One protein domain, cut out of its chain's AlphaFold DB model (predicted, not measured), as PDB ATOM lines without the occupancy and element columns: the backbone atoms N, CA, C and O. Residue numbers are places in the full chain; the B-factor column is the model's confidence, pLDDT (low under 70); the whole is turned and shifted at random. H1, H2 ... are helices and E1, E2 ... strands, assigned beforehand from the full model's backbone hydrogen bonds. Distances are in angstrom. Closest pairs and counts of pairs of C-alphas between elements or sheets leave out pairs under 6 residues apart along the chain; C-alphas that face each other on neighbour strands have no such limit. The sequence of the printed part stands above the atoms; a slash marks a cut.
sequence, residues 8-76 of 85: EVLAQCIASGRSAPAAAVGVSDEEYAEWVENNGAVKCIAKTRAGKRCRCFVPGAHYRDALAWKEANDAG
ATOM      1  N   GLU A   8     -23.927  21.645  41.317       92.31
ATOM      2  CA  GLU A   8     -23.089  20.443  41.305       92.31
ATOM      3  C   GLU A   8     -21.692  20.751  40.756       92.31
ATOM      4  O   GLU A   8     -20.690  20.355  41.350       92.31
ATOM      5  N   VAL A   9     -21.614  21.511  39.656       90.44
ATOM      6  CA  VAL A   9     -20.337  21.960  39.081       90.44
ATOM      7  C   VAL A   9     -19.598  22.860  40.065       90.44
ATOM      8  O   VAL A   9     -18.391  22.702  40.252       90.44
ATOM      9  N   LEU A  10     -20.308  23.770  40.733       93.94
ATOM     10  CA  LEU A  10     -19.723  24.645  41.743       93.94
ATOM     11  C   LEU A  10     -19.171  23.844  42.931       93.94
ATOM     12  O   LEU A  10     -18.027  24.055  43.332       93.94
ATOM     13  N   ALA A  11     -19.947  22.893  43.459       95.00
ATOM     14  CA  ALA A  11     -19.517  22.016  44.544       95.00
ATOM     15  C   ALA A  11     -18.281  21.195  44.148       95.00
ATOM     16  O   ALA A  11     -17.342  21.070  44.934       95.00
ATOM     17  N   GLN A  12     -18.239  20.694  42.912       93.06
ATOM     18  CA  GLN A  12     -17.087  19.962  42.400       93.06
ATOM     19  C   GLN A  12     -15.849  20.855  42.265       93.06
ATOM     20  O   GLN A  12     -14.753  20.419  42.616       93.06
ATOM     21  N   CYS A  13     -16.005  22.102  41.813       94.50
ATOM     22  CA  CYS A  13     -14.912  23.075  41.755       94.50
ATOM     23  C   CYS A  13     -14.335  23.341  43.151       94.50
ATOM     24  O   CYS A  13     -13.127  23.240  43.339       94.50
ATOM     25  N   ILE A  14     -15.192  23.560  44.154       94.94
ATOM     26  CA  ILE A  14     -14.769  23.754  45.551       94.94
ATOM     27  C   ILE A  14     -14.024  22.519  46.073       94.94
ATOM     28  O   ILE A  14     -12.930  22.646  46.618       94.94
ATOM     29  N   ALA A  15     -14.587  21.323  45.883       96.69
ATOM     30  CA  ALA A  15     -14.004  20.079  46.385       96.69
ATOM     31  C   ALA A  15     -12.659  19.729  45.727       96.69
ATOM     32  O   ALA A  15     -11.814  19.099  46.358       96.69
ATOM     33  N   SER A  16     -12.461  20.122  44.466       93.12
ATOM     34  CA  SER A  16     -11.234  19.854  43.703       93.12
ATOM     35  C   SER A  16     -10.224  21.004  43.724       93.12
ATOM     36  O   SER A  16      -9.130  20.846  43.190       93.12
ATOM     37  N   GLY A  17     -10.570  22.149  44.321       93.25
ATOM     38  CA  GLY A  17      -9.744  23.357  44.269       93.25
ATOM     39  C   GLY A  17      -9.639  23.978  42.871       93.25
ATOM     40  O   GLY A  17      -8.725  24.758  42.632       93.25
ATOM     41  N   ARG A  18     -10.553  23.632  41.956       92.44
ATOM     42  CA  ARG A  18     -10.586  24.145  40.582       92.44
ATOM     43  C   ARG A  18     -11.311  25.489  40.508       92.44
ATOM     44  O   ARG A  18     -12.309  25.711  41.196       92.44
ATOM     45  N   SER A  19     -10.877  26.366  39.608       94.38
ATOM     46  CA  SER A  19     -11.547  27.629  39.298       94.38
ATOM     47  C   SER A  19     -12.918  27.406  38.643       94.38
ATOM     48  O   SER A  19     -13.034  26.918  37.516       94.38
ATOM     49  N   ALA A  20     -13.987  27.826  39.332       94.00
ATOM     50  CA  ALA A  20     -15.340  27.806  38.775       94.00
ATOM     51  C   ALA A  20     -15.479  28.682  37.508       94.00
ATOM     52  O   ALA A  20     -16.063  28.205  36.535       94.00
ATOM     53  N   PRO A  21     -14.911  29.905  37.437       93.25
ATOM     54  CA  PRO A  21     -14.893  30.679  36.195       93.25
ATOM     55  C   PRO A  21     -14.204  29.962  35.025       93.25
ATOM     56  O   PRO A  21     -14.748  29.950  33.921       93.25
ATOM     57  N   ALA A  22     -13.062  29.301  35.260       94.00
ATOM     58  CA  ALA A  22     -12.373  28.528  34.222       94.00
ATOM     59  C   ALA A  22     -13.245  27.370  33.712       94.00
ATOM     60  O   ALA A  22     -13.370  27.149  32.504       94.00
ATOM     61  N   ALA A  23     -13.930  26.671  34.625       92.50
ATOM     62  CA  ALA A  23     -14.882  25.621  34.280       92.50
ATOM     63  C   ALA A  23     -16.090  26.144  33.473       92.50
ATOM     64  O   ALA A  23     -16.549  25.450  32.561       92.50
ATOM     65  N   ALA A  24     -16.578  27.357  33.765       91.94
ATOM     66  CA  ALA A  24     -17.715  27.985  33.079       91.94
ATOM     67  C   ALA A  24     -17.418  28.275  31.603       91.94
ATOM     68  O   ALA A  24     -18.282  28.130  30.736       91.94
ATOM     69  N   VAL A  25     -16.181  28.686  31.322       91.75
ATOM     70  CA  VAL A  25     -15.739  29.026  29.966       91.75
ATOM     71  C   VAL A  25     -15.016  27.873  29.271       91.75
ATOM     72  O   VAL A  25     -14.741  27.964  28.085       91.75
ATOM     73  N   GLY A  26     -14.765  26.759  29.965       91.56
ATOM     74  CA  GLY A  26     -14.258  25.525  29.363       91.56
ATOM     75  C   GLY A  26     -12.743  25.470  29.144       91.56
ATOM     76  O   GLY A  26     -12.304  24.741  28.259       91.56
ATOM     77  N   VAL A  27     -11.950  26.186  29.946       94.69
ATOM     78  CA  VAL A  27     -10.472  26.195  29.879       94.69
ATOM     79  C   VAL A  27      -9.845  25.679  31.188       94.69
ATOM     80  O   VAL A  27     -10.566  25.384  32.153       94.69
ATOM     81  N   SER A  28      -8.521  25.490  31.217       95.75
ATOM     82  CA  SER A  28      -7.784  25.184  32.456       95.75
ATOM     83  C   SER A  28      -7.680  26.414  33.366       95.75
ATOM     84  O   SER A  28      -7.930  27.541  32.941       95.75
ATOM     85  N   ASP A  29      -7.304  26.216  34.627       96.94
ATOM     86  CA  ASP A  29      -7.174  27.320  35.582       96.94
ATOM     87  C   ASP A  29      -6.025  28.263  35.190       96.94
ATOM     88  O   ASP A  29      -6.170  29.483  35.263       96.94
ATOM     89  N   GLU A  30      -4.916  27.705  34.700       96.88
ATOM     90  CA  GLU A  30      -3.770  28.455  34.182       96.88
ATOM     91  C   GLU A  30      -4.126  29.226  32.908       96.88
ATOM     92  O   GLU A  30      -3.751  30.386  32.763       96.88
ATOM     93  N   GLU A  31      -4.883  28.604  32.002       96.94
ATOM     94  CA  GLU A  31      -5.353  29.238  30.766       96.94
ATOM     95  C   GLU A  31      -6.308  30.391  31.064       96.94
ATOM     96  O   GLU A  31      -6.196  31.463  30.476       96.94
ATOM     97  N   TYR A  32      -7.224  30.193  32.015       97.19
ATOM     98  CA  TYR A  32      -8.123  31.246  32.468       97.19
ATOM     99  C   TYR A  32      -7.348  32.410  33.093       97.19
ATOM    100  O   TYR A  32      -7.634  33.568  32.791       97.19
ATOM    101  N   ALA A  33      -6.357  32.114  33.940       97.31
ATOM    102  CA  ALA A  33      -5.509  33.132  34.547       97.31
ATOM    103  C   ALA A  33      -4.738  33.925  33.483       97.31
ATOM    104  O   ALA A  33      -4.806  35.152  33.480       97.31
ATOM    105  N   GLU A  34      -4.088  33.249  32.530       96.69
ATOM    106  CA  GLU A  34      -3.366  33.915  31.441       96.69
ATOM    107  C   GLU A  34      -4.308  34.775  30.581       96.69
ATOM    108  O   GLU A  34      -3.963  35.903  30.215       96.69
ATOM    109  N   TRP A  35      -5.506  34.278  30.272       97.81
ATOM    110  CA  TRP A  35      -6.509  35.021  29.517       97.81
ATOM    111  C   TRP A  35      -6.930  36.309  30.242       97.81
ATOM    112  O   TRP A  35      -6.920  37.382  29.635       97.81
ATOM    113  N   VAL A  36      -7.234  36.229  31.542       97.81
ATOM    114  CA  VAL A  36      -7.617  37.386  32.368       97.81
ATOM    115  C   VAL A  36      -6.462  38.377  32.517       97.81
ATOM    116  O   VAL A  36      -6.655  39.574  32.307       97.81
ATOM    117  N   GLU A  37      -5.256  37.901  32.827       97.50
ATOM    118  CA  GLU A  37      -4.066  38.744  33.011       97.50
ATOM    119  C   GLU A  37      -3.707  39.536  31.749       97.50
ATOM    120  O   GLU A  37      -3.291  40.693  31.830       97.50
ATOM    121  N   ASN A  38      -3.888  38.930  30.575       96.25
ATOM    122  CA  ASN A  38      -3.623  39.581  29.295       96.25
ATOM    123  C   ASN A  38      -4.851  40.304  28.727       96.25
ATOM    124  O   ASN A  38      -4.806  40.752  27.579       96.25
ATOM    125  N   ASN A  39      -5.947  40.398  29.487       97.00
ATOM    126  CA  ASN A  39      -7.221  40.959  29.037       97.00
ATOM    127  C   ASN A  39      -7.711  40.342  27.710       97.00
ATOM    128  O   ASN A  39      -8.345  41.011  26.909       97.00
ATOM    129  N   GLY A  40      -7.401  39.077  27.431       97.44
ATOM    130  CA  GLY A  40      -7.760  38.415  26.177       97.44
ATOM    131  C   GLY A  40      -6.826  38.653  24.992       97.44
ATOM    132  O   GLY A  40      -7.154  38.231  23.883       97.44
ATOM    133  N   ALA A  41      -5.665  39.283  25.180       97.81
ATOM    134  CA  ALA A  41      -4.636  39.378  24.146       97.81
ATOM    135  C   ALA A  41      -3.838  38.066  23.997       97.81
ATOM    136  O   ALA A  41      -3.532  37.387  24.980       97.81
ATOM    137  N   VAL A  42      -3.457  37.717  22.764       97.69
ATOM    138  CA  VAL A  42      -2.594  36.559  22.465       97.69
ATOM    139  C   VAL A  42      -1.121  36.967  22.474       97.69
ATOM    140  O   VAL A  42      -0.734  37.978  21.879       97.69
ATOM    141  N   LYS A  43      -0.267  36.172  23.129       95.88
ATOM    142  CA  LYS A  43       1.181  36.426  23.197       95.88
ATOM    143  C   LYS A  43       1.910  35.827  22.006       95.88
ATOM    144  O   LYS A  43       1.633  34.711  21.574       95.88
ATOM    145  N   CYS A  44       2.925  36.544  21.540       97.06
ATOM    146  CA  CYS A  44       3.813  36.087  20.481       97.06
ATOM    147  C   CYS A  44       4.422  34.708  20.805       97.06
ATOM    148  O   CYS A  44       4.843  34.446  21.938       97.06
ATOM    149  N   ILE A  45       4.471  33.823  19.808       96.38
ATOM    150  CA  ILE A  45       4.994  32.454  19.944       96.38
ATOM    151  C   ILE A  45       6.528  32.399  19.920       96.38
ATOM    152  O   ILE A  45       7.131  31.436  20.396       96.38
ATOM    153  N   ALA A  46       7.183  33.449  19.411       96.00
ATOM    154  CA  ALA A  46       8.635  33.501  19.316       96.00
ATOM    155  C   ALA A  46       9.311  33.388  20.692       96.00
ATOM    156  O   ALA A  46       8.798  33.856  21.715       96.00
ATOM    157  N   LYS A  47      10.515  32.814  20.707       95.56
ATOM    158  CA  LYS A  47      11.392  32.796  21.881       95.56
ATOM    159  C   LYS A  47      12.473  33.858  21.733       95.56
ATOM    160  O   LYS A  47      13.080  34.017  20.681       95.56
ATOM    161  N   THR A  48      12.724  34.578  22.816       91.50
ATOM    162  CA  THR A  48      13.871  35.481  22.943       91.50
ATOM    163  C   THR A  48      15.189  34.707  22.874       91.50
ATOM    164  O   THR A  48      15.217  33.494  23.080       91.50
ATOM    165  N   ARG A  49      16.315  35.414  22.692       91.69
ATOM    166  CA  ARG A  49      17.662  34.808  22.747       91.69
ATOM    167  C   ARG A  49      17.932  34.040  24.050       91.69
ATOM    168  O   ARG A  49      18.707  33.095  24.045       91.69
ATOM    169  N   ALA A  50      17.268  34.410  25.146       93.81
ATOM    170  CA  ALA A  50      17.348  33.721  26.435       93.81
ATOM    171  C   ALA A  50      16.416  32.490  26.545       93.81
ATOM    172  O   ALA A  50      16.195  31.985  27.643       93.81
ATOM    173  N   GLY A  51      15.787  32.048  25.452       94.25
ATOM    174  CA  GLY A  51      14.891  30.886  25.406       94.25
ATOM    175  C   GLY A  51      13.485  31.112  25.980       94.25
ATOM    176  O   GLY A  51      12.618  30.253  25.828       94.25
ATOM    177  N   LYS A  52      13.220  32.268  26.603       94.00
ATOM    178  CA  LYS A  52      11.899  32.622  27.151       94.00
ATOM    179  C   LYS A  52      10.943  33.072  26.047       94.00
ATOM    180  O   LYS A  52      11.380  33.782  25.137       94.00
ATOM    181  N   ARG A  53       9.651  32.728  26.156       92.62
ATOM    182  CA  ARG A  53       8.592  33.216  25.248       92.62
ATOM    183  C   ARG A  53       8.574  34.746  25.237       92.62
ATOM    184  O   ARG A  53       8.765  35.392  26.271       92.62
ATOM    185  N   CYS A  54       8.383  35.318  24.054       95.31
ATOM    186  CA  CYS A  54       8.238  36.749  23.873       95.31
ATOM    187  C   CYS A  54       7.062  37.272  24.716       95.31
ATOM    188  O   CYS A  54       6.029  36.619  24.856       95.31
ATOM    189  N   ARG A  55       7.230  38.461  25.303       94.12
ATOM    190  CA  ARG A  55       6.190  39.102  26.124       94.12
ATOM    191  C   ARG A  55       5.272  40.029  25.326       94.12
ATOM    192  O   ARG A  55       4.302  40.516  25.886       94.12
ATOM    193  N   CYS A  56       5.587  40.290  24.059       96.19
ATOM    194  CA  CYS A  56       4.766  41.126  23.192       96.19
ATOM    195  C   CYS A  56       3.504  40.382  22.746       96.19
ATOM    196  O   CYS A  56       3.512  39.156  22.610       96.19
ATOM    197  N   PHE A  57       2.458  41.147  22.453       97.25
ATOM    198  CA  PHE A  57       1.207  40.624  21.917       97.25
ATOM    199  C   PHE A  57       1.223  40.560  20.391       97.25
ATOM    200  O   PHE A  57       1.944  41.311  19.728       97.25
ATOM    201  N   VAL A  58       0.424  39.650  19.846       97.31
ATOM    202  CA  VAL A  58       0.127  39.563  18.416       97.31
ATOM    203  C   VAL A  58      -0.854  40.694  18.058       97.31
ATOM    204  O   VAL A  58      -1.910  40.793  18.689       97.31
ATOM    205  N   PRO A  59      -0.534  41.583  17.094       95.62
ATOM    206  CA  PRO A  59      -1.411  42.687  16.713       95.62
ATOM    207  C   PRO A  59      -2.803  42.205  16.297       95.62
ATOM    208  O   PRO A  59      -2.933  41.267  15.517       95.62
ATOM    209  N   GLY A  60      -3.850  42.845  16.823       94.50
ATOM    210  CA  GLY A  60      -5.247  42.536  16.490       94.50
ATOM    211  C   GLY A  60      -5.803  41.230  17.079       94.50
ATOM    212  O   GLY A  60      -7.011  41.018  17.019       94.50
ATOM    213  N   ALA A  61      -4.975  40.381  17.691       96.62
ATOM    214  CA  ALA A  61      -5.397  39.103  18.260       96.62
ATOM    215  C   ALA A  61      -5.886  39.272  19.709       96.62
ATOM    216  O   ALA A  61      -5.188  38.929  20.667       96.62
ATOM    217  N   HIS A  62      -7.083  39.838  19.855       97.12
ATOM    218  CA  HIS A  62      -7.730  40.075  21.142       97.12
ATOM    219  C   HIS A  62      -9.135  39.469  21.163       97.12
ATOM    220  O   HIS A  62      -9.978  39.803  20.330       97.12
ATOM    221  N   TYR A  63      -9.417  38.626  22.153       97.69
ATOM    222  CA  TYR A  63     -10.623  37.804  22.191       97.69
ATOM    223  C   TYR A  63     -11.335  37.929  23.537       97.69
ATOM    224  O   TYR A  63     -10.748  37.730  24.599       97.69
ATOM    225  N   ARG A  64     -12.631  38.255  23.479       95.69
ATOM    226  CA  ARG A  64     -13.516  38.318  24.658       95.69
ATOM    227  C   ARG A  64     -14.070  36.957  25.076       95.69
ATOM    228  O   ARG A  64     -14.624  36.849  26.160       95.69
ATOM    229  N   ASP A  65     -13.968  35.958  24.211       95.38
ATOM    230  CA  ASP A  65     -14.348  34.581  24.510       95.38
ATOM    231  C   ASP A  65     -13.071  33.780  24.795       95.38
ATOM    232  O   ASP A  65     -12.123  33.833  24.009       95.38
ATOM    233  N   ALA A  66     -13.029  33.089  25.935       96.38
ATOM    234  CA  ALA A  66     -11.830  32.394  26.398       96.38
ATOM    235  C   ALA A  66     -11.479  31.169  25.538       96.38
ATOM    236  O   ALA A  66     -10.300  30.848  25.396       96.38
ATOM    237  N   LEU A  67     -12.469  30.498  24.936       96.00
ATOM    238  CA  LEU A  67     -12.213  29.372  24.034       96.00
ATOM    239  C   LEU A  67     -11.643  29.866  22.710       96.00
ATOM    240  O   LEU A  67     -10.620  29.354  22.272       96.00
ATOM    241  N   ALA A  68     -12.227  30.915  22.127       96.81
ATOM    242  CA  ALA A  68     -11.679  31.545  20.927       96.81
ATOM    243  C   ALA A  68     -10.266  32.105  21.174       96.81
ATOM    244  O   ALA A  68      -9.383  31.976  20.328       96.81
ATOM    245  N   TRP A  69     -10.032  32.696  22.354       97.81
ATOM    246  CA  TRP A  69      -8.691  33.100  22.775       97.81
ATOM    247  C   TRP A  69      -7.732  31.911  22.816       97.81
ATOM    248  O   TRP A  69      -6.639  32.010  22.267       97.81
ATOM    249  N   LYS A  70      -8.132  30.802  23.450       97.31
ATOM    250  CA  LYS A  70      -7.314  29.594  23.572       97.31
ATOM    251  C   LYS A  70      -6.968  29.027  22.201       97.31
ATOM    252  O   LYS A  70      -5.795  28.819  21.927       97.31
ATOM    253  N   GLU A  71      -7.955  28.859  21.323       96.94
ATOM    254  CA  GLU A  71      -7.749  28.381  19.951       96.94
ATOM    255  C   GLU A  71      -6.735  29.255  19.198       96.94
ATOM    256  O   GLU A  71      -5.811  28.741  18.565       96.94
ATOM    257  N   ALA A  72      -6.853  30.581  19.314       96.94
ATOM    258  CA  ALA A  72      -5.903  31.511  18.711       96.94
ATOM    259  C   ALA A  72      -4.514  31.471  19.379       96.94
ATOM    260  O   ALA A  72      -3.498  31.589  18.696       96.94
ATOM    261  N   ASN A  73      -4.446  31.309  20.702       95.69
ATOM    262  CA  ASN A  73      -3.190  31.219  21.447       95.69
ATOM    263  C   ASN A  73      -2.433  29.919  21.134       95.69
ATOM    264  O   ASN A  73      -1.209  29.959  21.003       95.69
ATOM    265  N   ASP A  74      -3.156  28.812  20.950       95.56
ATOM    266  CA  ASP A  74      -2.625  27.506  20.551       95.56
ATOM    267  C   ASP A  74      -2.153  27.513  19.088       95.56
ATOM    268  O   ASP A  74      -1.092  26.970  18.775       95.56
ATOM    269  N   ALA A  75      -2.894  28.181  18.192       96.25
ATOM    270  CA  ALA A  75      -2.463  28.416  16.810       96.25
ATOM    271  C   ALA A  75      -1.207  29.304  16.734       96.25
ATOM    272  O   ALA A  75      -0.389  29.175  15.818       96.25
ATOM    273  N   GLY A  76      -1.033  30.185  17.721       93.50
ATOM    274  CA  GLY A  76       0.107  31.074  17.847       93.50
ATOM    275  C   GLY A  76       0.045  32.280  16.912       93.50
ATOM    276  O   GLY A  76      -0.976  32.629  16.329       93.50
TER     277      GLY A  76
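This is residues 8 to 76 of the 85 residues of an uncharacterized protein of Burkholderia sp. NRF60-BP8 (UniProt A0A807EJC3). A small two-stranded hairpin, E1 and E2, has helix H4 packed on it and H3 crossing H4, while H2 and then H1 trail away to one end of a long, loose shape. The link of residues 44 to 56 makes the other end. The printed part has 69 residues, with four named helices and two named strands in the order H1 H2 H3 E1 E2 H4; the class is mixed, and the sheet, order E1 - E2, is antiparallel. The whole is loose, with a radius of gyration of the C-alphas of 13.9 A, and elongated, spanning 45 by 25 by 18 A.

E1 is residues 41 to 43, and E2 is residues 57 to 62, 9.0 A long. H4, residues 66 to 75, is 14.0 A long and ends at C-alpha 75, (-2.463, 28.416, 16.810). H3, residues 29 to 37, is 12.1 A long. H2 is residues 20 to 25. H1, residues 8 to 16, is 12.1 A long and begins at C-alpha 8, (-23.089, 20.443, 41.305).

E1 and E2 form an antiparallel hairpin at 149 degrees, with N 42 and O 61 at 3.0 A and N 58 and O 42 at 2.9 A, within hydrogen-bond range. The closest C-alphas of E1 and H4, Val 42 and Asn 73, are 5.5 A apart; those of E2 and H4, His 62 and Trp 69, 7.2 A. H3 and H4 touch, about perpendicular at 85 degrees, closest at the C-alphas of Trp 35 and Ala 66, 6.7 A. H2 touches H3, about perpendicular at 78 degrees, closest at the C-alphas of Ala 22 and Tyr 32, 5.3 A. H1 touches H2 at a steep tilt of 56 degrees, opposite ways, closest at the C-alphas of Cys 13 and Ala 20, 5.6 A. H1 and H4 are apart. In H1, H2, H3 and H4 every O i to N i+4 pair is within hydrogen-bond range.

The C-alphas farthest apart, Glu 8 and Arg 49, are 47.0 A apart. The printed part has no cut. The link E1 to E2 is long, with 13 residues; the other links are tight. Mean pLDDT of the printed part is 95.3, and no printed residue is under 70.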